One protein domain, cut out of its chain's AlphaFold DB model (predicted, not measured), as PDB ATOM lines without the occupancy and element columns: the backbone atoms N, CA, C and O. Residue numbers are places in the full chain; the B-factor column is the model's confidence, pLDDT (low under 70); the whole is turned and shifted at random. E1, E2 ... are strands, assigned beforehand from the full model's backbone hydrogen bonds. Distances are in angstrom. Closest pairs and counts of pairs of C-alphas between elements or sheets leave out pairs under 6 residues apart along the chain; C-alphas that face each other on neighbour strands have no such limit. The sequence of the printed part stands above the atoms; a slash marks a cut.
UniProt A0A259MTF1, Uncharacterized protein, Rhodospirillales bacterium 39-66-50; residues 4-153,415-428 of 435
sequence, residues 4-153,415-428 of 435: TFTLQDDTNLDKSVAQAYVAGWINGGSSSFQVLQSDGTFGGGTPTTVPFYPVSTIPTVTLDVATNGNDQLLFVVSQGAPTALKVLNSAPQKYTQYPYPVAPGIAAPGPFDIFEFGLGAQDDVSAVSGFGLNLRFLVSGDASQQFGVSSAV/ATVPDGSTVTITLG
ATOM      1  N   THR A   4     113.845  78.686 132.381       96.81
ATOM      2  CA  THR A   4     113.246  79.132 131.114       96.81
ATOM      3  C   THR A   4     113.055  80.641 131.140       96.81
ATOM      4  O   THR A   4     112.343  81.143 132.002       96.81
ATOM      5  N   PHE A   5     113.618  81.366 130.179       97.81
ATOM      6  CA  PHE A   5     113.346  82.789 129.993       97.81
ATOM      7  C   PHE A   5     112.302  82.975 128.895       97.81
ATOM      8  O   PHE A   5     112.493  82.519 127.771       97.81
ATOM      9  N   THR A   6     111.194  83.641 129.200       98.06
ATOM     10  CA  THR A   6     110.208  84.073 128.201       98.06
ATOM     11  C   THR A   6     110.513  85.512 127.824       98.06
ATOM     12  O   THR A   6     110.532  86.369 128.703       98.06
ATOM     13  N   LEU A   7     110.739  85.783 126.539       98.38
ATOM     14  CA  LEU A   7     111.054  87.126 126.055       98.38
ATOM     15  C   LEU A   7     109.799  87.785 125.472       98.38
ATOM     16  O   LEU A   7     109.123  87.202 124.623       98.38
ATOM     17  N   GLN A   8     109.490  88.999 125.923       97.12
ATOM     18  CA  GLN A   8     108.325  89.771 125.491       97.12
ATOM     19  C   GLN A   8     108.741  91.130 124.932       97.12
ATOM     20  O   GLN A   8     109.501  91.869 125.556       97.12
ATOM     21  N   ASP A   9     108.210  91.460 123.759       95.62
ATOM     22  CA  ASP A   9     108.374  92.756 123.107       95.62
ATOM     23  C   ASP A   9     107.069  93.553 123.246       95.62
ATOM     24  O   ASP A   9     106.162  93.414 122.424       95.62
ATOM     25  N   ASP A  10     106.982  94.370 124.300       95.94
ATOM     26  CA  ASP A  10     105.877  95.311 124.527       95.94
ATOM     27  C   ASP A  10     106.246  96.722 124.042       95.94
ATOM     28  O   ASP A  10     105.631  97.704 124.462       95.94
ATOM     29  N   THR A  11     107.253  96.862 123.169       94.50
ATOM     30  CA  THR A  11     107.737  98.185 122.749       94.50
ATOM     31  C   THR A  11     106.685  98.986 121.991       94.50
ATOM     32  O   THR A  11     106.725 100.211 122.024       94.50
ATOM     33  N   ASN A  12     105.723  98.316 121.346       91.50
ATOM     34  CA  ASN A  12     104.708  98.915 120.468       91.50
ATOM     35  C   ASN A  12     105.294  99.745 119.310       91.50
ATOM     36  O   ASN A  12     104.584 100.548 118.703       91.50
ATOM     37  N   LEU A  13     106.575  99.549 118.986       91.88
ATOM     38  CA  LEU A  13     107.233 100.214 117.869       91.88
ATOM     39  C   LEU A  13     106.717  99.674 116.533       91.88
ATOM     40  O   LEU A  13     106.528  98.466 116.353       91.88
ATOM     41  N   ASP A  14     106.547 100.568 115.557       89.19
ATOM     42  CA  ASP A  14     106.433 100.142 114.165       89.19
ATOM     43  C   ASP A  14     107.768  99.513 113.738       89.19
ATOM     44  O   ASP A  14     108.821 100.152 113.791       89.19
ATOM     45  N   LYS A  15     107.719  98.266 113.257       87.50
ATOM     46  CA  LYS A  15     108.888  97.525 112.758       87.50
ATOM     47  C   LYS A  15     109.583  98.212 111.580       87.50
ATOM     48  O   LYS A  15     110.722  97.870 111.273       87.50
ATOM     49  N   SER A  16     108.909  99.142 110.898       86.38
ATOM     50  CA  SER A  16     109.517  99.992 109.871       86.38
ATOM     51  C   SER A  16     110.449 101.068 110.455       86.38
ATOM     52  O   SER A  16     111.378 101.511 109.773       86.38
ATOM     53  N   VAL A  17     110.233 101.447 111.721       88.88
ATOM     54  CA  VAL A  17     111.042 102.404 112.487       88.88
ATOM     55  C   VAL A  17     112.176 101.678 113.206       88.88
ATOM     56  O   VAL A  17     113.342 102.006 112.996       88.88
ATOM     57  N   ALA A  18     111.846 100.688 114.038       94.00
ATOM     58  CA  ALA A  18     112.810  99.878 114.779       94.00
ATOM     59  C   ALA A  18     112.174  98.590 115.313       94.00
ATOM     60  O   ALA A  18     110.955  98.462 115.385       94.00
ATOM     61  N   GLN A  19     113.010  97.634 115.714       95.38
ATOM     62  CA  GLN A  19     112.564  96.449 116.446       95.38
ATOM     63  C   GLN A  19     113.570  96.042 117.525       95.38
ATOM     64  O   GLN A  19     114.743  96.427 117.477       95.38
ATOM     65  N   ALA A  20     113.104  95.248 118.487       96.88
ATOM     66  CA  ALA A  20     113.928  94.690 119.546       96.88
ATOM     67  C   ALA A  20     114.720  93.461 119.071       96.88
ATOM     68  O   ALA A  20     114.175  92.524 118.477       96.88
ATOM     69  N   TYR A  21     116.006  93.442 119.400       97.81
ATOM     70  CA  TYR A  21     116.928  92.337 119.180       97.81
ATOM     71  C   TYR A  21     117.514  91.860 120.503       97.81
ATOM     72  O   TYR A  21     117.704  92.655 121.418       97.81
ATOM     73  N   VAL A  22     117.852  90.575 120.569       98.19
ATOM     74  CA  VAL A  22     118.552  89.953 121.692       98.19
ATOM     75  C   VAL A  22     119.790  89.210 121.195       98.19
ATOM     76  O   VAL A  22     119.746  88.488 120.196       98.19
ATOM     77  N   ALA A  23     120.897  89.396 121.899       97.56
ATOM     78  CA  ALA A  23     122.073  88.541 121.858       97.56
ATOM     79  C   ALA A  23     122.250  87.911 123.240       97.56
ATOM     80  O   ALA A  23     121.803  88.471 124.238       97.56
ATOM     81  N   GLY A  24     122.911  86.762 123.322       96.25
ATOM     82  CA  GLY A  24     123.138  86.120 124.609       96.25
ATOM     83  C   GLY A  24     124.398  85.283 124.627       96.25
ATOM     84  O   GLY A  24     124.797  84.725 123.602       96.25
ATOM     85  N   TRP A  25     125.014  85.185 125.795       94.31
ATOM     86  CA  TRP A  25     126.132  84.284 126.031       94.31
ATOM     87  C   TRP A  25     126.141  83.794 127.467       94.31
ATOM     88  O   TRP A  25     125.680  84.484 128.375       94.31
ATOM     89  N   ILE A  26     126.723  82.611 127.641       92.50
ATOM     90  CA  ILE A  26     126.994  82.039 128.952       92.50
ATOM     91  C   ILE A  26     128.464  81.669 129.086       92.50
ATOM     92  O   ILE A  26     129.108  81.184 128.144       92.50
ATOM     93  N   ASN A  27     128.977  81.862 130.293       80.94
ATOM     94  CA  ASN A  27     130.289  81.406 130.702       80.94
ATOM     95  C   ASN A  27     130.118  80.144 131.549       80.94
ATOM     96  O   ASN A  27     129.939  80.176 132.766       80.94
ATOM     97  N   GLY A  28     130.149  78.996 130.872       61.78
ATOM     98  CA  GLY A  28     130.117  77.695 131.527       61.78
ATOM     99  C   GLY A  28     131.348  77.502 132.413       61.78
ATOM    100  O   GLY A  28     132.454  77.876 132.034       61.78
ATOM    101  N   GLY A  29     131.180  76.899 133.589       62.41
ATOM    102  CA  GLY A  29     132.308  76.549 134.460       62.41
ATOM    103  C   GLY A  29     133.303  75.587 133.784       62.41
ATOM    104  O   GLY A  29     134.299  75.995 133.198       62.41
ATOM    105  N   SER A  30     133.067  74.274 133.864       49.53
ATOM    106  CA  SER A  30     133.971  73.230 133.339       49.53
ATOM    107  C   SER A  30     133.884  72.982 131.816       49.53
ATOM    108  O   SER A  30     134.475  72.020 131.324       49.53
ATOM    109  N   SER A  31     133.175  73.822 131.050       57.16
ATOM    110  CA  SER A  31     133.054  73.716 129.586       57.16
ATOM    111  C   SER A  31     132.903  75.090 128.918       57.16
ATOM    112  O   SER A  31     132.488  76.050 129.552       57.16
ATOM    113  N   SER A  32     133.310  75.160 127.648       76.12
ATOM    114  CA  SER A  32     133.499  76.336 126.785       76.12
ATOM    115  C   SER A  32     132.392  77.399 126.814       76.12
ATOM    116  O   SER A  32     131.219  77.056 126.889       76.12
ATOM    117  N   PHE A  33     132.785  78.664 126.620       88.62
ATOM    118  CA  PHE A  33     131.918  79.803 126.280       88.62
ATOM    119  C   PHE A  33     130.907  79.445 125.181       88.62
ATOM    120  O   PHE A  33     131.298  78.915 124.136       88.62
ATOM    121  N   GLN A  34     129.628  79.744 125.419       92.56
ATOM    122  CA  GLN A  34     128.524  79.437 124.506       92.56
ATOM    123  C   GLN A  34     127.713  80.693 124.207       92.56
ATOM    124  O   GLN A  34     127.667  81.623 125.010       92.56
ATOM    125  N   VAL A  35     127.045  80.706 123.057       95.31
ATOM    126  CA  VAL A  35     126.212  81.830 122.617       95.31
ATOM    127  C   VAL A  35     124.786  81.371 122.358       95.31
ATOM    128  O   VAL A  35     124.557  80.203 122.026       95.31
ATOM    129  N   LEU A  36     123.842  82.294 122.508       96.81
ATOM    130  CA  LEU A  36     122.438  82.090 122.177       96.81
ATOM    131  C   LEU A  36     122.310  81.673 120.707       96.81
ATOM    132  O   LEU A  36     122.931  82.271 119.828       96.81
ATOM    133  N   GLN A  37     121.516  80.639 120.456       96.44
ATOM    134  CA  GLN A  37     121.190  80.122 119.133       96.44
ATOM    135  C   GLN A  37     119.773  80.542 118.725       96.44
ATOM    136  O   GLN A  37     118.952  80.931 119.553       96.44
ATOM    137  N   SER A  38     119.448  80.406 117.436       96.06
ATOM    138  CA  SER A  38     118.127  80.766 116.895       96.06
ATOM    139  C   SER A  38     116.970  79.919 117.433       96.06
ATOM    140  O   SER A  38     115.816  80.276 117.224       96.06
ATOM    141  N   ASP A  39     117.261  78.777 118.057       95.94
ATOM    142  CA  ASP A  39     116.271  77.894 118.681       95.94
ATOM    143  C   ASP A  39     116.046  78.194 120.174       95.94
ATOM    144  O   ASP A  39     115.275  77.492 120.827       95.94
ATOM    145  N   GLY A  40     116.700  79.231 120.713       96.94
ATOM    146  CA  GLY A  40     116.591  79.614 122.119       96.94
ATOM    147  C   GLY A  40     117.501  78.830 123.066       96.94
ATOM    148  O   GLY A  40     117.384  78.992 124.275       96.94
ATOM    149  N   THR A  41     118.407  77.985 122.575       95.56
ATOM    150  CA  THR A  41     119.389  77.286 123.424       95.56
ATOM    151  C   THR A  41     120.745  77.995 123.429       95.56
ATOM    152  O   THR A  41     121.032  78.822 122.559       95.56
ATOM    153  N   PHE A  42     121.600  77.678 124.403       94.06
ATOM    154  CA  PHE A  42     123.009  78.074 124.379       94.06
ATOM    155  C   PHE A  42     123.861  76.961 123.765       94.06
ATOM    156  O   PHE A  42     123.696  75.783 124.076       94.06
ATOM    157  N   GLY A  43     124.765  77.334 122.857       91.12
ATOM    158  CA  GLY A  43     125.630  76.373 122.179       91.12
ATOM    159  C   GLY A  43     126.819  76.992 121.443       91.12
ATOM    160  O   GLY A  43     127.079  78.194 121.510       91.12
ATOM    161  N   GLY A  44     127.552  76.134 120.725       82.38
ATOM    162  CA  GLY A  44     128.767  76.478 119.978       82.38
ATOM    163  C   GLY A  44     130.041  76.080 120.728       82.38
ATOM    164  O   GLY A  44     130.319  76.582 121.806       82.38
ATOM    165  N   GLY A  45     130.842  75.173 120.156       74.19
ATOM    166  CA  GLY A  45     132.053  74.659 120.819       74.19
ATOM    167  C   GLY A  45     133.226  75.648 120.864       74.19
ATOM    168  O   GLY A  45     134.169  75.446 121.627       74.19
ATOM    169  N   THR A  46     133.207  76.697 120.030       83.06
ATOM    170  CA  THR A  46     134.198  77.796 120.019       83.06
ATOM    171  C   THR A  46     133.663  78.986 119.201       83.06
ATOM    172  O   THR A  46     134.151  79.262 118.102       83.06
ATOM    173  N   PRO A  47     132.588  79.654 119.646       89.19
ATOM    174  CA  PRO A  47     131.975  80.708 118.851       89.19
ATOM    175  C   PRO A  47     132.941  81.891 118.711       89.19
ATOM    176  O   PRO A  47     133.549  82.340 119.679       89.19
ATOM    177  N   THR A  48     133.095  82.391 117.484       92.38
ATOM    178  CA  THR A  48     133.906  83.582 117.172       92.38
ATOM    179  C   THR A  48     133.069  84.860 117.145       92.38
ATOM    180  O   THR A  48     133.620  85.962 117.088       92.38
ATOM    181  N   THR A  49     131.743  84.718 117.197       94.75
ATOM    182  CA  THR A  49     130.785  85.822 117.211       94.75
ATOM    183  C   THR A  49     129.567  85.504 118.074       94.75
ATOM    184  O   THR A  49     129.163  84.344 118.152       94.75
ATOM    185  N   VAL A  50     128.936  86.537 118.633       96.19
ATOM    186  CA  VAL A  50     127.612  86.473 119.267       96.19
ATOM    187  C   VAL A  50     126.570  87.078 118.315       96.19
ATOM    188  O   VAL A  50     126.634  88.283 118.050       96.19
ATOM    189  N   PRO A  51     125.652  86.276 117.750       96.81
ATOM    190  CA  PRO A  51     124.613  86.771 116.852       96.81
ATOM    191  C   PRO A  51     123.494  87.504 117.605       96.81
ATOM    192  O   PRO A  51     123.248  87.246 118.781       96.81
ATOM    193  N   PHE A  52     122.792  88.380 116.885       98.00
ATOM    194  CA  PHE A  52     121.554  89.011 117.339       98.00
ATOM    195  C   PHE A  52     120.354  88.398 116.629       98.00
ATOM    196  O   PHE A  52     120.382  88.183 115.414       98.00
ATOM    197  N   TYR A  53     119.275  88.197 117.375       98.00
ATOM    198  CA  TYR A  53     118.007  87.692 116.864       98.00
ATOM    199  C   TYR A  53     116.878  88.654 117.218       98.00
ATOM    200  O   TYR A  53     116.879  89.189 118.325       98.00
ATOM    201  N   PRO A  54     115.899  88.888 116.329       97.12
ATOM    202  CA  PRO A  54     114.700  89.620 116.715       97.12
ATOM    203  C   PRO A  54     114.008  88.911 117.883       97.12
ATOM    204  O   PRO A  54     113.789  87.696 117.814       97.12
ATOM    205  N   VAL A  55     113.608  89.657 118.915       96.88
ATOM    206  CA  VAL A  55     112.939  89.092 120.105       96.88
ATOM    207  C   VAL A  55     111.696  88.292 119.703       96.88
ATOM    208  O   VAL A  55     111.483  87.181 120.179       96.88
ATOM    209  N   SER A  56     110.947  88.763 118.700       94.56
ATOM    210  CA  SER A  56     109.769  88.061 118.173       94.56
ATOM    211  C   SER A  56     110.052  86.688 117.541       94.56
ATOM    212  O   SER A  56     109.113  85.955 117.245       94.56
ATOM    213  N   THR A  57     111.315  86.360 117.253       95.81
ATOM    214  CA  THR A  57     111.721  85.064 116.676       95.81
ATOM    215  C   THR A  57     112.278  84.088 117.711       95.81
ATOM    216  O   THR A  57     112.321  82.895 117.429       95.81
ATOM    217  N   ILE A  58     112.640  84.574 118.905       95.19
ATOM    218  CA  ILE A  58     113.096  83.766 120.044       95.19
ATOM    219  C   ILE A  58     112.208  84.095 121.252       95.19
ATOM    220  O   ILE A  58     112.619  84.825 122.151       95.19
ATOM    221  N   PRO A  59     110.967  83.584 121.290       92.19
ATOM    222  CA  PRO A  59     110.052  83.861 122.398       92.19
ATOM    223  C   PRO A  59     110.477  83.172 123.704       92.19
ATOM    224  O   PRO A  59     109.997  83.527 124.780       92.19
ATOM    225  N   THR A  60     111.361  82.175 123.622       97.00
ATOM    226  CA  THR A  60     111.832  81.397 124.767       97.00
ATOM    227  C   THR A  60     113.326  81.139 124.653       97.00
ATOM    228  O   THR A  60     113.796  80.739 123.590       97.00
ATOM    229  N   VAL A  61     114.048  81.321 125.757       97.69
ATOM    230  CA  VAL A  61     115.445  80.917 125.932       97.69
ATOM    231  C   VAL A  61     115.523  79.880 127.050       97.69
ATOM    232  O   VAL A  61     114.892  80.042 128.091       97.69
ATOM    233  N   THR A  62     116.286  78.810 126.849       96.31
ATOM    234  CA  THR A  62     116.486  77.748 127.844       96.31
ATOM    235  C   THR A  62     117.920  77.772 128.351       96.31
ATOM    236  O   THR A  62     118.858  77.686 127.558       96.31
ATOM    237  N   LEU A  63     118.085  77.830 129.673       93.50
ATOM    238  CA  LEU A  63     119.360  77.617 130.350       93.50
ATOM    239  C   LEU A  63     119.326  76.287 131.097       93.50
ATOM    240  O   LEU A  63     118.625  76.158 132.096       93.50
ATOM    241  N   ASP A  64     120.094  75.307 130.637       91.06
ATOM    242  CA  ASP A  64     120.207  73.971 131.238       91.06
ATOM    243  C   ASP A  64     121.664  73.543 131.502       91.06
ATOM    244  O   ASP A  64     121.933  72.419 131.937       91.06
ATOM    245  N   VAL A  65     122.608  74.462 131.283       86.81
ATOM    246  CA  VAL A  65     124.042  74.272 131.504       86.81
ATOM    247  C   VAL A  65     124.471  75.046 132.744       86.81
ATOM    248  O   VAL A  65     124.069  76.187 132.944       86.81
ATOM    249  N   ALA A  66     125.310  74.431 133.581       82.69
ATOM    250  CA  ALA A  66     125.890  75.104 134.737       82.69
ATOM    251  C   ALA A  66     126.818  76.247 134.303       82.69
ATOM    252  O   ALA A  66     127.726  76.049 133.488       82.69
ATOM    253  N   THR A  67     126.628  77.415 134.903       83.50
ATOM    254  CA  THR A  67     127.374  78.630 134.582       83.50
ATOM    255  C   THR A  67     128.169  79.131 135.781       83.50
ATOM    256  O   THR A  67     128.050  78.605 136.888       83.50
ATOM    257  N   ASN A  68     129.045  80.107 135.555       76.31
ATOM    258  CA  ASN A  68     129.771  80.797 136.622       76.31
ATOM    259  C   ASN A  68     129.072  82.092 137.082       76.31
ATOM    260  O   ASN A  68     129.667  82.840 137.855       76.31
ATOM    261  N   GLY A  69     127.850  82.349 136.597       74.62
ATOM    262  CA  GLY A  69     127.054  83.539 136.906       74.62
ATOM    263  C   GLY A  69     127.434  84.802 136.127       74.62
ATOM    264  O   GLY A  69     126.834  85.840 136.356       74.62
ATOM    265  N   ASN A  70     128.413  84.748 135.216       80.56
ATOM    266  CA  ASN A  70     128.741  85.859 134.312       80.56
ATOM    267  C   ASN A  70     128.071  85.647 132.947       80.56
ATOM    268  O   ASN A  70     128.745  85.517 131.914       80.56
ATOM    269  N   ASP A  71     126.746  85.549 132.973       91.50
ATOM    270  CA  ASP A  71     125.908  85.295 131.809       91.50
ATOM    271  C   ASP A  71     125.032  86.508 131.529       91.50
ATOM    272  O   ASP A  71     124.547  87.159 132.452       91.50
ATOM    273  N   GLN A  72     124.850  86.838 130.250       94.38
ATOM    274  CA  GLN A  72     124.124  88.049 129.874       94.38
ATOM    275  C   GLN A  72     123.231  87.820 128.662       94.38
ATOM    276  O   GLN A  72     123.628  87.183 127.679       94.38
ATOM    277  N   LEU A  73     122.024  88.381 128.731       96.88
ATOM    278  CA  LEU A  73     121.212  88.713 127.569       96.88
ATOM    279  C   LEU A  73     121.359  90.212 127.315       96.88
ATOM    280  O   LEU A  73     121.085  91.029 128.189       96.88
ATOM    281  N   LEU A  74     121.793  90.569 126.113       96.44
ATOM    282  CA  LEU A  74     121.933  91.945 125.653       96.44
ATOM    283  C   LEU A  74     120.771  92.275 124.723       96.44
ATOM    284  O   LEU A  74     120.663  91.699 123.636       96.44
ATOM    285  N   PHE A  75     119.938  93.224 125.131       97.25
ATOM    286  CA  PHE A  75     118.812  93.712 124.347       97.25
ATOM    287  C   PHE A  75     119.184  95.007 123.644       97.25
ATOM    288  O   PHE A  75     119.806  95.867 124.250       97.25
ATOM    289  N   VAL A  76     118.795  95.162 122.378       96.31
ATOM    290  CA  VAL A  76     119.037  96.378 121.586       96.31
ATOM    291  C   VAL A  76     117.791  96.707 120.779       96.31
ATOM    292  O   VAL A  76     117.266  95.837 120.086       96.31
ATOM    293  N   VAL A  77     117.346  97.959 120.794       96.31
ATOM    294  CA  VAL A  77     116.290  98.442 119.892       96.31
ATOM    295  C   VAL A  77     116.932  99.254 118.778       96.31
ATOM    296  O   VAL A  77     117.576 100.262 119.038       96.31
ATOM    297  N   SER A  78     116.786  98.821 117.526       94.88
ATOM    298  CA  SER A  78     117.419  99.493 116.379       94.88
ATOM    299  C   SER A  78     116.648  99.266 115.075       94.88
ATOM    300  O   SER A  78     115.825  98.354 114.979       94.88
ATOM    301  N   GLN A  79     116.902 100.106 114.063       92.12
ATOM    302  CA  GLN A  79     116.221 100.042 112.759       92.12
ATOM    303  C   GLN A  79     116.574  98.782 111.951       92.12
ATOM    304  O   GLN A  79     115.758  98.271 111.186       92.12
ATOM    305  N   GLY A  80     117.800  98.282 112.097       91.00
ATOM    306  CA  GLY A  80     118.297  97.107 111.388       91.00
ATOM    307  C   GLY A  80     119.007  96.151 112.333       91.00
ATOM    308  O   GLY A  80     119.331  96.512 113.456       91.00
ATOM    309  N   ALA A  81     119.269  94.927 111.867       92.88
ATOM    310  CA  ALA A  81     119.905  93.917 112.705       92.88
ATOM    311  C   ALA A  81     121.297  94.389 113.152       92.88
ATOM    312  O   ALA A  81     122.121  94.711 112.287       92.88
ATOM    313  N   PRO A  82     121.578  94.414 114.469       95.44
ATOM    314  CA  PRO A  82     122.909  94.720 114.953       95.44
ATOM    315  C   PRO A  82     123.952  93.764 114.368       95.44
ATOM    316  O   PRO A  82     123.691  92.582 114.126       95.44
ATOM    317  N   THR A  83     125.164  94.275 114.151       94.75
ATOM    318  CA  THR A  83     126.290  93.420 113.757       94.75
ATOM    319  C   THR A  83     126.643  92.489 114.913       94.75
ATOM    320  O   THR A  83     126.727  92.933 116.056       94.75
ATOM    321  N   ALA A  84     126.879  91.211 114.607       95.94
ATOM    322  CA  ALA A  84     127.288  90.225 115.600       95.94
ATOM    323  C   ALA A  84     128.548  90.682 116.359       95.94
ATOM    324  O   ALA A  84     129.522  91.133 115.746       95.94
ATOM    325  N   LEU A  85     128.542  90.541 117.687       94.81
ATOM    326  CA  LEU A  85     129.685  90.923 118.519       94.81
ATOM    327  C   LEU A  85     130.832  89.948 118.282       94.81
ATOM    328  O   LEU A  85     130.618  88.739 118.258       94.81
ATOM    329  N   LYS A  86     132.059  90.444 118.130       94.06
ATOM    330  CA  LYS A  86     133.237  89.570 118.038       94.06
ATOM    331  C   LYS A  86     133.521  88.933 119.390       94.06
ATOM    332  O   LYS A  86     133.395  89.597 120.410       94.06
ATOM    333  N   VAL A  87     133.969  87.684 119.389       91.62
ATOM    334  CA  VAL A  87     134.421  86.987 120.597       91.62
ATOM    335  C   VAL A  87     135.944  86.983 120.619       91.62
ATOM    336  O   VAL A  87     136.586  86.501 119.685       91.62
ATOM    337  N   LEU A  88     136.522  87.520 121.689       87.00
ATOM    338  CA  LEU A  88     137.957  87.551 121.950       87.00
ATOM    339  C   LEU A  88     138.207  86.905 123.313       87.00
ATOM    340  O   LEU A  88     137.617  87.317 124.305       87.00
ATOM    341  N   ASN A  89     139.075  85.891 123.369       83.88
ATOM    342  CA  ASN A  89     139.417  85.182 124.610       83.88
ATOM    343  C   ASN A  89     138.189  84.704 125.408       83.88
ATOM    344  O   ASN A  89     138.126  84.895 126.619       83.88
ATOM    345  N   SER A  90     137.216  84.088 124.725       83.56
ATOM    346  CA  SER A  90     135.978  83.587 125.345       83.56
ATOM    347  C   SER A  90     135.107  84.672 125.994       83.56
ATOM    348  O   SER A  90     134.336  84.375 126.897       83.56
ATOM    349  N   ALA A  91     135.210  85.920 125.534       86.88
ATOM    350  CA  ALA A  91     134.326  87.007 125.932       86.88
ATOM    351  C   ALA A  91     133.904  87.828 124.702       86.88
ATOM    352  O   ALA A  91     134.730  88.079 123.816       86.88
ATOM    353  N   PRO A  92     132.638  88.264 124.606       89.62
ATOM    354  CA  PRO A  92     132.242  89.187 123.559       89.62
ATOM    355  C   PRO A  92     132.887  90.551 123.785       89.62
ATOM    356  O   PRO A  92     132.951  91.058 124.905       89.62
ATOM    357  N   GLN A  93     133.315  91.180 122.699       90.31
ATOM    358  CA  GLN A  93     133.634  92.596 122.688       90.31
ATOM    359  C   GLN A  93     132.306  93.361 122.796       90.31
ATOM    360  O   GLN A  93     131.572  93.473 121.813       90.31
ATOM    361  N   LYS A  94     131.966  93.791 124.015       87.94
ATOM    362  CA  LYS A  94     130.695  94.454 124.336       87.94
ATOM    363  C   LYS A  94     130.614  95.850 123.703       87.94
ATOM    364  O   LYS A  94     131.642  96.439 123.355       87.94
ATOM    365  N   TYR A  95     129.393  96.376 123.572       88.56
ATOM    366  CA  TYR A  95     129.202  97.800 123.295       88.56
ATOM    367  C   TYR A  95     129.839  98.636 124.394       88.56
ATOM    368  O   TYR A  95     129.918  98.209 125.547       88.56
ATOM    369  N   THR A  96     130.316  99.819 124.024       84.38
ATOM    370  CA  THR A  96     130.783 100.762 125.029       84.38
ATOM    371  C   THR A  96     129.592 101.354 125.766       84.38
ATOM    372  O   THR A  96     128.550 101.609 125.161       84.38
ATOM    373  N   GLN A  97     129.760 101.520 127.073       82.62
ATOM    374  CA  GLN A  97     128.771 102.106 127.967       82.62
ATOM    375  C   GLN A  97     128.479 103.562 127.575       82.62
ATOM    376  O   GLN A  97     129.206 104.161 126.774       82.62
ATOM    377  N   TYR A  98     127.370 104.107 128.069       85.12
ATOM    378  CA  TYR A  98     126.906 105.426 127.653       85.12
ATOM    379  C   TYR A  98     127.604 106.549 128.416       85.12
ATOM    380  O   TYR A  98     127.667 106.492 129.634       85.12
ATOM    381  N   PRO A  99     127.945 107.666 127.766       80.88
ATOM    382  CA  PRO A  99     127.943 107.891 126.328       80.88
ATOM    383  C   PRO A  99     129.159 107.190 125.713       80.88
ATOM    384  O   PRO A  99     130.262 107.230 126.254       80.88
ATOM    385  N   TYR A 100     128.985 106.539 124.564       71.12
ATOM    386  CA  TYR A 100     130.110 105.822 123.974       71.12
ATOM    387  C   TYR A 100     131.157 106.825 123.455       71.12
ATOM    388  O   TYR A 100     130.823 107.731 122.682       71.12
ATOM    389  N   PRO A 101     132.428 106.670 123.857       59.91
ATOM    390  CA  PRO A 101     133.511 107.547 123.459       59.91
ATOM    391  C   PRO A 101     133.842 107.365 121.973       59.91
ATOM    392  O   PRO A 101     133.429 106.403 121.312       59.91
ATOM    393  N   VAL A 102     134.671 108.270 121.447       52.78
ATOM    394  CA  VAL A 102     135.405 108.027 120.195       52.78
ATOM    395  C   VAL A 102     136.303 106.787 120.372       52.78
ATOM    396  O   VAL A 102     136.600 106.383 121.493       52.78
ATOM    397  N   ALA A 103     136.694 106.140 119.265       57.25
ATOM    398  CA  ALA A 103     137.539 104.938 119.228       57.25
ATOM    399  C   ALA A 103     138.592 104.881 120.366       57.25
ATOM    400  O   ALA A 103     139.289 105.869 120.581       57.25
ATOM    401  N   PRO A 104     138.765 103.727 121.049       57.88
ATOM    402  CA  PRO A 104     138.552 102.368 120.532       57.88
ATOM    403  C   PRO A 104     137.196 101.706 120.866       57.88
ATOM    404  O   PRO A 104     137.063 100.497 120.663       57.88
ATOM    405  N   GLY A 105     136.205 102.455 121.365       69.50
ATOM    406  CA  GLY A 105     134.884 101.918 121.725       69.50
ATOM    407  C   GLY A 105     134.083 101.291 120.568       69.50
ATOM    408  O   GLY A 105     134.314 101.595 119.396       69.50
ATOM    409  N   ILE A 106     133.125 100.410 120.892       80.38
ATOM    410  CA  ILE A 106     132.120  99.903 119.941       80.38
ATOM    411  C   ILE A 106     130.817 100.667 120.169       80.38
ATOM    412  O   ILE A 106     130.156 100.480 121.190       80.38
ATOM    413  N   ALA A 107     130.412 101.464 119.183       83.62
ATOM    414  CA  ALA A 107     129.112 102.121 119.191       83.62
ATOM    415  C   ALA A 107     127.972 101.100 119.049       83.62
ATOM    416  O   ALA A 107     127.999 100.236 118.164       83.62
ATOM    417  N   ALA A 108     126.955 101.226 119.896       88.25
ATOM    418  CA  ALA A 108     125.717 100.480 119.740       88.25
ATOM    419  C   ALA A 108     124.873 101.076 118.596       88.25
ATOM    420  O   ALA A 108     124.832 102.297 118.431       88.25
ATOM    421  N   PRO A 109     124.169 100.249 117.799       90.31
ATOM    422  CA  PRO A 109     123.321 100.733 116.703       90.31
ATOM    423  C   PRO A 109     121.995 101.352 117.183       90.31
ATOM    424  O   PRO A 109     121.190 101.790 116.364       90.31
ATOM    425  N   GLY A 110     121.751 101.348 118.491       92.19
ATOM    426  CA  GLY A 110     120.525 101.773 119.145       92.19
ATOM    427  C   GLY A 110     120.669 101.670 120.668       92.19
ATOM    428  O   GLY A 110     121.685 101.137 121.131       92.19
ATOM    429  N   PRO A 111     119.686 102.160 121.441       93.75
ATOM    430  CA  PRO A 111     119.645 101.936 122.877       93.75
ATOM    431  C   PRO A 111     119.629 100.443 123.198       93.75
ATOM    432  O   PRO A 111     118.991  99.638 122.515       93.75
ATOM    433  N   PHE A 112     120.336 100.099 124.257       94.50
ATOM    434  CA  PHE A 112     120.559  98.757 124.760       94.50
ATOM    435  C   PHE A 112     120.536  98.707 126.290       94.50
ATOM    436  O   PHE A 112     120.817  99.702 126.947       94.50
ATOM    437  N   ASP A 113     120.232  97.538 126.833       95.44
ATOM    438  CA  ASP A 113     120.458  97.198 128.239       95.44
ATOM    439  C   ASP A 113     120.726  95.700 128.358       95.44
ATOM    440  O   ASP A 113     120.519  94.928 127.411       95.44
ATOM    441  N   ILE A 114     121.213  95.303 129.528       94.56
ATOM    442  CA  ILE A 114     121.555  93.923 129.840       94.56
ATOM    443  C   ILE A 114     120.628  93.349 130.908       94.56
ATOM    444  O   ILE A 114     120.141  94.048 131.793       94.56
ATOM    445  N   PHE A 115     120.420  92.045 130.808       96.06
ATOM    446  CA  PHE A 115     119.879  91.214 131.868       96.06
ATOM    447  C   PHE A 115     120.950  90.193 132.244       96.06
ATOM    448  O   PHE A 115     121.415  89.447 131.372       96.06
ATOM    449  N   GLU A 116     121.359  90.198 133.507       94.38
ATOM    450  CA  GLU A 116     122.368  89.292 134.052       94.38
ATOM    451  C   GLU A 116     121.672  88.126 134.755       94.38
ATOM    452  O   GLU A 116     120.642  88.300 135.410       94.38
ATOM    453  N   PHE A 117     122.189  86.915 134.557       93.69
ATOM    454  CA  PHE A 117     121.536  85.703 135.044       93.69
ATOM    455  C   PHE A 117     122.537  84.588 135.341       93.69
ATOM    456  O   PHE A 117     123.718  84.665 135.005       93.69
ATOM    457  N   GLY A 118     122.051  83.508 135.952       90.44
ATOM    458  CA  GLY A 118     122.835  82.289 136.112       90.44
ATOM    459  C   GLY A 118     122.009  81.108 136.603       90.44
ATOM    460  O   GLY A 118     120.952  81.257 137.219       90.44
ATOM    461  N   LEU A 119     122.486  79.890 136.342       87.69
ATOM    462  CA  LEU A 119     121.749  78.693 136.739       87.69
ATOM    463  C   LEU A 119     121.818  78.502 138.262       87.69
ATOM    464  O   LEU A 119     122.880  78.198 138.805       87.69
ATOM    465  N   GLY A 120     120.681  78.662 138.944       85.00
ATOM    466  CA  GLY A 120     120.626  78.658 140.409       85.00
ATOM    467  C   GLY A 120     121.280  79.893 141.040       85.00
ATOM    468  O   GLY A 120     121.743  79.818 142.179       85.00
ATOM    469  N   ALA A 121     121.346  81.003 140.300       88.81
ATOM    470  CA  ALA A 121     121.828  82.296 140.770       88.81
ATOM    471  C   ALA A 121     120.660  83.267 141.013       88.81
ATOM    472  O   ALA A 121     119.487  82.901 140.909       88.81
ATOM    473  N   GLN A 122     120.991  84.488 141.419       92.25
ATOM    474  CA  GLN A 122     120.069  85.617 141.349       92.25
ATOM    475  C   GLN A 122     120.123  86.187 139.932       92.25
ATOM    476  O   GLN A 122     121.180  86.144 139.306       92.25
ATOM    477  N   ASP A 123     119.001  86.727 139.476       93.75
ATOM    478  CA  ASP A 123     118.899  87.418 138.198       93.75
ATOM    479  C   ASP A 123     118.706  88.915 138.452       93.75
ATOM    480  O   ASP A 123     118.061  89.299 139.439       93.75
ATOM    481  N   ASP A 124     119.222  89.765 137.566       94.19
ATOM    482  CA  ASP A 124     119.090  91.212 137.708       94.19
ATOM    483  C   ASP A 124     119.020  91.986 136.385       94.19
ATOM    484  O   ASP A 124     119.407  91.533 135.304       94.19
ATOM    485  N   VAL A 125     118.454  93.189 136.500       93.56
ATOM    486  CA  VAL A 125     118.558  94.253 135.499       93.56
ATOM    487  C   VAL A 125     119.360  95.370 136.140       93.56
ATOM    488  O   VAL A 125     118.981  95.881 137.199       93.56
ATOM    489  N   SER A 126     120.440  95.762 135.476       87.00
ATOM    490  CA  SER A 126     121.388  96.739 135.990       87.00
ATOM    491  C   SER A 126     121.361  98.028 135.178       87.00
ATOM    492  O   SER A 126     121.341  97.989 133.951       87.00
ATOM    493  N   ALA A 127     121.380  99.167 135.874       91.69
ATOM    494  CA  ALA A 127     121.549 100.494 135.288       91.69
ATOM    495  C   ALA A 127     122.846 101.166 135.787       91.69
ATOM    496  O   ALA A 127     122.978 102.392 135.735       91.69
ATOM    497  N   VAL A 128     123.810 100.368 136.280       90.38
ATOM    498  CA  VAL A 128     125.109 100.850 136.792       90.38
ATOM    499  C   VAL A 128     125.896 101.586 135.712       90.38
ATOM    500  O   VAL A 128     126.593 102.544 136.016       90.38
ATOM    501  N   SER A 129     125.768 101.150 134.458       85.31
ATOM    502  CA  SER A 129     126.484 101.707 133.299       85.31
ATOM    503  C   SER A 129     125.582 102.538 132.380       85.31
ATOM    504  O   SER A 129     125.733 102.548 131.152       85.31
ATOM    505  N   GLY A 130     124.572 103.157 132.989       91.69
ATOM    506  CA  GLY A 130     123.513 103.896 132.324       91.69
ATOM    507  C   GLY A 130     122.240 103.079 132.092       91.69
ATOM    508  O   GLY A 130     122.186 101.877 132.328       91.69
ATOM    509  N   PHE A 131     121.204 103.777 131.636       95.38
ATOM    510  CA  PHE A 131     119.861 103.260 131.383       95.38
ATOM    511  C   PHE A 131     119.478 103.500 129.918       95.38
ATOM    512  O   PHE A 131     119.336 104.652 129.494       95.38
ATOM    513  N   GLY A 132     119.297 102.435 129.132       94.62
ATOM    514  CA  GLY A 132     118.971 102.540 127.705       94.62
ATOM    515  C   GLY A 132     117.533 102.155 127.350       94.62
ATOM    516  O   GLY A 132     116.898 102.794 126.502       94.62
ATOM    517  N   LEU A 133     117.001 101.117 127.984       95.19
ATOM    518  CA  LEU A 133     115.740 100.451 127.692       95.19
ATOM    519  C   LEU A 133     114.933 100.247 128.979       95.19
ATOM    520  O   LEU A 133     115.438  99.914 130.043       95.19
ATOM    521  N   ASN A 134     113.615 100.361 128.870       95.50
ATOM    522  CA  ASN A 134     112.685 100.021 129.942       95.50
ATOM    523  C   ASN A 134     112.513  98.498 130.075       95.50
ATOM    524  O   ASN A 134     111.440  97.956 129.807       95.50
ATOM    525  N   LEU A 135     113.587  97.809 130.468       97.25
ATOM    526  CA  LEU A 135     113.574  96.384 130.780       97.25
ATOM    527  C   LEU A 135     112.938  96.123 132.145       97.25
ATOM    528  O   LEU A 135     113.114  96.878 133.103       97.25
ATOM    529  N   ARG A 136     112.217  95.008 132.233       97.25
ATOM    530  CA  ARG A 136     111.699  94.453 133.485       97.25
ATOM    531  C   ARG A 136     111.696  92.941 133.432       97.25
ATOM    532  O   ARG A 136     111.635  92.365 132.345       97.25
ATOM    533  N   PHE A 137     111.674  92.309 134.596       97.56
ATOM    534  CA  PHE A 137     111.490  90.870 134.675       97.56
ATOM    535  C   PHE A 137     110.614  90.436 135.849       97.56
ATOM    536  O   PHE A 137     110.411  91.181 136.806       97.56
ATOM    537  N   LEU A 138     110.074  89.224 135.737       96.62
ATOM    538  CA  LEU A 138     109.253  88.562 136.745       96.62
ATOM    539  C   LEU A 138     109.651  87.089 136.852       96.62
ATOM    540  O   LEU A 138     109.569  86.359 135.860       96.62
ATOM    541  N   VAL A 139     109.987  86.631 138.056       95.31
ATOM    542  CA  VAL A 139     110.147  85.199 138.350       95.31
ATOM    543  C   VAL A 139     108.766  84.587 138.619       95.31
ATOM    544  O   VAL A 139     108.029  85.009 139.509       95.31
ATOM    545  N   SER A 140     108.370  83.592 137.823       89.88
ATOM    546  CA  SER A 140     107.039  82.980 137.881       89.88
ATOM    547  C   SER A 140     106.728  82.396 139.259       89.88
ATOM    548  O   SER A 140     107.561  81.706 139.843       89.88
ATOM    549  N   GLY A 141     105.490  82.573 139.723       79.62
ATOM    550  CA  GLY A 141     105.020  82.005 140.989       79.62
ATOM    551  C   GLY A 141     105.209  82.917 142.202       79.62
ATOM    552  O   GLY A 141     104.642  82.614 143.248       79.62
ATOM    553  N   ASP A 142     105.905  84.048 142.052       82.44
ATOM    554  CA  ASP A 142     106.046  85.057 143.099       82.44
ATOM    555  C   ASP A 142     106.023  86.479 142.512       82.44
ATOM    556  O   ASP A 142     107.004  86.967 141.960       82.44
ATOM    557  N   ALA A 143     104.891  87.172 142.653       83.19
ATOM    558  CA  ALA A 143     104.747  88.552 142.183       83.19
ATOM    559  C   ALA A 143     105.633  89.552 142.950       83.19
ATOM    560  O   ALA A 143     105.795  90.680 142.494       83.19
ATOM    561  N   SER A 144     106.201  89.165 144.100       87.75
ATOM    562  CA  SER A 144     107.193  89.984 144.804       87.75
ATOM    563  C   SER A 144     108.587  89.912 144.169       87.75
ATOM    564  O   SER A 144     109.425  90.759 144.459       87.75
ATOM    565  N   GLN A 145     108.820  88.956 143.262       93.12
ATOM    566  CA  GLN A 145     110.053  88.807 142.482       93.12
ATOM    567  C   GLN A 145     109.912  89.480 141.108       93.12
ATOM    568  O   GLN A 145     110.156  88.864 140.066       93.12
ATOM    569  N   GLN A 146     109.458  90.735 141.116       95.56
ATOM    570  CA  GLN A 146     109.315  91.571 139.929       95.56
ATOM    571  C   GLN A 146     110.189  92.819 140.056       95.56
ATOM    572  O   GLN A 146     110.060  93.562 141.027       95.56
ATOM    573  N   PHE A 147     111.035  93.070 139.058       96.81
ATOM    574  CA  PHE A 147     112.021  94.153 139.096       96.81
ATOM    575  C   PHE A 147     112.193  94.830 137.729       96.81
ATOM    576  O   PHE A 147     111.672  94.354 136.715       96.81
ATOM    577  N   GLY A 148     112.920  95.949 137.706       96.88
ATOM    578  CA  GLY A 148     113.092  96.823 136.545       96.88
ATOM    579  C   GLY A 148     111.984  97.872 136.418       96.88
ATOM    580  O   GLY A 148     111.401  98.311 137.411       96.88
ATOM    581  N   VAL A 149     111.691  98.296 135.191       97.44
ATOM    582  CA  VAL A 149     110.783  99.420 134.918       97.44
ATOM    583  C   VAL A 149     109.311  98.997 134.911       97.44
ATOM    584  O   VAL A 149     108.926  97.990 134.318       97.44
ATOM    585  N   SER A 150     108.453  99.801 135.536       96.50
ATOM    586  CA  SER A 150     107.002  99.608 135.552       96.50
ATOM    587  C   SER A 150     106.407  99.549 134.140       96.50
ATOM    588  O   SER A 150     106.767 100.316 133.252       96.50
ATOM    589  N   SER A 151     105.424  98.670 133.927       95.50
ATOM    590  CA  SER A 151     104.683  98.603 132.659       95.50
ATOM    591  C   SER A 151     103.769  99.808 132.416       95.50
ATOM    592  O   SER A 151     103.269  99.976 131.308       95.50
ATOM    593  N   ALA A 152     103.539 100.632 133.442       95.31
ATOM    594  CA  ALA A 152     102.675 101.804 133.368       95.31
ATOM    595  C   ALA A 152     103.364 103.042 132.777       95.31
ATOM    596  O   ALA A 152     102.692 104.051 132.590       95.31
ATOM    597  N   VAL A 153     104.675 102.984 132.522       96.00
ATOM    598  CA  VAL A 153     105.452 104.117 132.009       96.00
ATOM    599  C   VAL A 153     106.091 103.780 130.673       96.00
ATOM    600  O   VAL A 153     106.682 102.716 130.467       96.00
ATOM    601  N   ALA A 415     115.703  87.138 144.533       91.19
ATOM    602  CA  ALA A 415     116.243  86.011 145.287       91.19
ATOM    603  C   ALA A 415     116.789  84.941 144.320       91.19
ATOM    604  O   ALA A 415     116.562  85.002 143.110       91.19
ATOM    605  N   THR A 416     117.500  83.939 144.842       91.31
ATOM    606  CA  THR A 416     117.970  82.815 144.021       91.31
ATOM    607  C   THR A 416     116.811  82.187 143.250       91.31
ATOM    608  O   THR A 416     115.833  81.747 143.858       91.31
ATOM    609  N   VAL A 417     116.937  82.127 141.924       89.81
ATOM    610  CA  VAL A 417     115.915  81.580 141.032       89.81
ATOM    611  C   VAL A 417     115.861  80.055 141.194       89.81
ATOM    612  O   VAL A 417     116.865  79.374 140.956       89.81
ATOM    613  N   PRO A 418     114.716  79.481 141.612       89.06
ATOM    614  CA  PRO A 418     114.600  78.038 141.813       89.06
ATOM    615  C   PRO A 418     114.708  77.237 140.509       89.06
ATOM    616  O   PRO A 418     114.295  77.699 139.445       89.06
ATOM    617  N   ASP A 419     115.169  75.988 140.610       90.25
ATOM    618  CA  ASP A 419     115.165  75.041 139.487       90.25
ATOM    619  C   ASP A 419     113.753  74.860 138.901       90.25
ATOM    620  O   ASP A 419     112.778  74.703 139.639       90.25
ATOM    621  N   GLY A 420     113.643  74.854 137.573       91.19
ATOM    622  CA  GLY A 420     112.386  74.715 136.840       91.19
ATOM    623  C   GLY A 420     111.561  76.000 136.741       91.19
ATOM    624  O   GLY A 420     110.441  75.955 136.231       91.19
ATOM    625  N   SER A 421     112.083  77.137 137.215       93.38
ATOM    626  CA  SER A 421     111.377  78.419 137.155       93.38
ATOM    627  C   SER A 421     111.290  78.971 135.734       93.38
ATOM    628  O   SER A 421     112.153  78.733 134.883       93.38
ATOM    629  N   THR A 422     110.242  79.761 135.495       96.12
ATOM    630  CA  THR A 422     110.140  80.621 134.316       96.12
ATOM    631  C   THR A 422     110.393  82.066 134.718       96.12
ATOM    632  O   THR A 422     109.735  82.581 135.616       96.12
ATOM    633  N   VAL A 423     111.304  82.743 134.034       97.00
ATOM    634  CA  VAL A 423     111.549  84.177 134.188       97.00
ATOM    635  C   VAL A 423     111.007  84.877 132.950       97.00
ATOM    636  O   VAL A 423     111.391  84.560 131.830       97.00
ATOM    637  N   THR A 424     110.060  85.792 133.114       97.75
ATOM    638  CA  THR A 424     109.548  86.594 131.994       97.75
ATOM    639  C   THR A 424     110.322  87.894 131.939       97.75
ATOM    640  O   THR A 424     110.287  88.630 132.915       97.75
ATOM    641  N   ILE A 425     110.989  88.174 130.823       98.12
ATOM    642  CA  ILE A 425     111.721  89.417 130.567       98.12
ATOM    643  C   ILE A 425     110.936  90.203 129.524       98.12
ATOM    644  O   ILE A 425     110.633  89.682 128.448       98.12
ATOM    645  N   THR A 426     110.621  91.457 129.824       97.75
ATOM    646  CA  THR A 426     109.821  92.303 128.942       97.75
ATOM    647  C   THR A 426     110.551  93.596 128.608       97.75
ATOM    648  O   THR A 426     110.994  94.309 129.507       97.75
ATOM    649  N   LEU A 427     110.612  93.927 127.317       97.38
ATOM    650  CA  LEU A 427     110.957  95.265 126.844       97.38
ATOM    651  C   LEU A 427     109.701  96.136 126.873       97.38
ATOM    652  O   LEU A 427     108.717  95.804 126.215       97.38
ATOM    653  N   GLY A 428     109.713  97.213 127.653       95.94
ATOM    654  CA  GLY A 428     108.549  98.066 127.866       95.94
ATOM    655  C   GLY A 428     108.207  99.002 126.701       95.94
ATOM    656  O   GLY A 428     108.949  99.154 125.732       95.94
TER     657      GLY A 428
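This is residues 4 to 153 and 415 to 428 of the 435 residues of an uncharacterized protein of Rhodospirillales bacterium 39-66-50 (UniProt A0A259MTF1). Little of this domain is regular structure, but its core is a sandwich, two sheets face to face: E4, E1, E10, E8, E9, mixed and twisted, and E3, E2, E5, E7, all antiparallel. The printed part has 164 residues and ten named strands, E1 to E10, holding 53; the class is all strand. It is compact, radius of gyration of the C-alphas 15.1 A, spanning 42 by 42 by 29 A.

Look first at E1, residues 4 to 9, parallel to E10, residues 422 to 427; N 6 and O 423, 2.8 A apart, are within hydrogen-bond range. Edge strands here are E4, 60 to 63, and E9, 146 to 148, which forms a hairpin with E8, 135 to 139: N 137 to O 147, 2.9 A. In the other sheet of the sandwich, E2, 19 to 26, is antiparallel to E5, 71 to 78: N 21 to O 76, 2.8 A. Its edges are E3, 34 to 36, and E7, 112 to 117. E6, 85 to 88, pairs with no named strand.

Find C-alpha 4 at (113.246, 79.132, 131.114), where E1 begins; E10 ends at C-alpha 427, (110.957, 95.265, 126.844). E2 runs 23.9 A.

Residues 154 to 414 are cut out, leaving 24.9 A between C-alphas 153 and 415. Links E3 to E4, E6 to E7 and E7 to E8 are long. Residues 28 to 31 and 101 to 105 have pLDDT under 70.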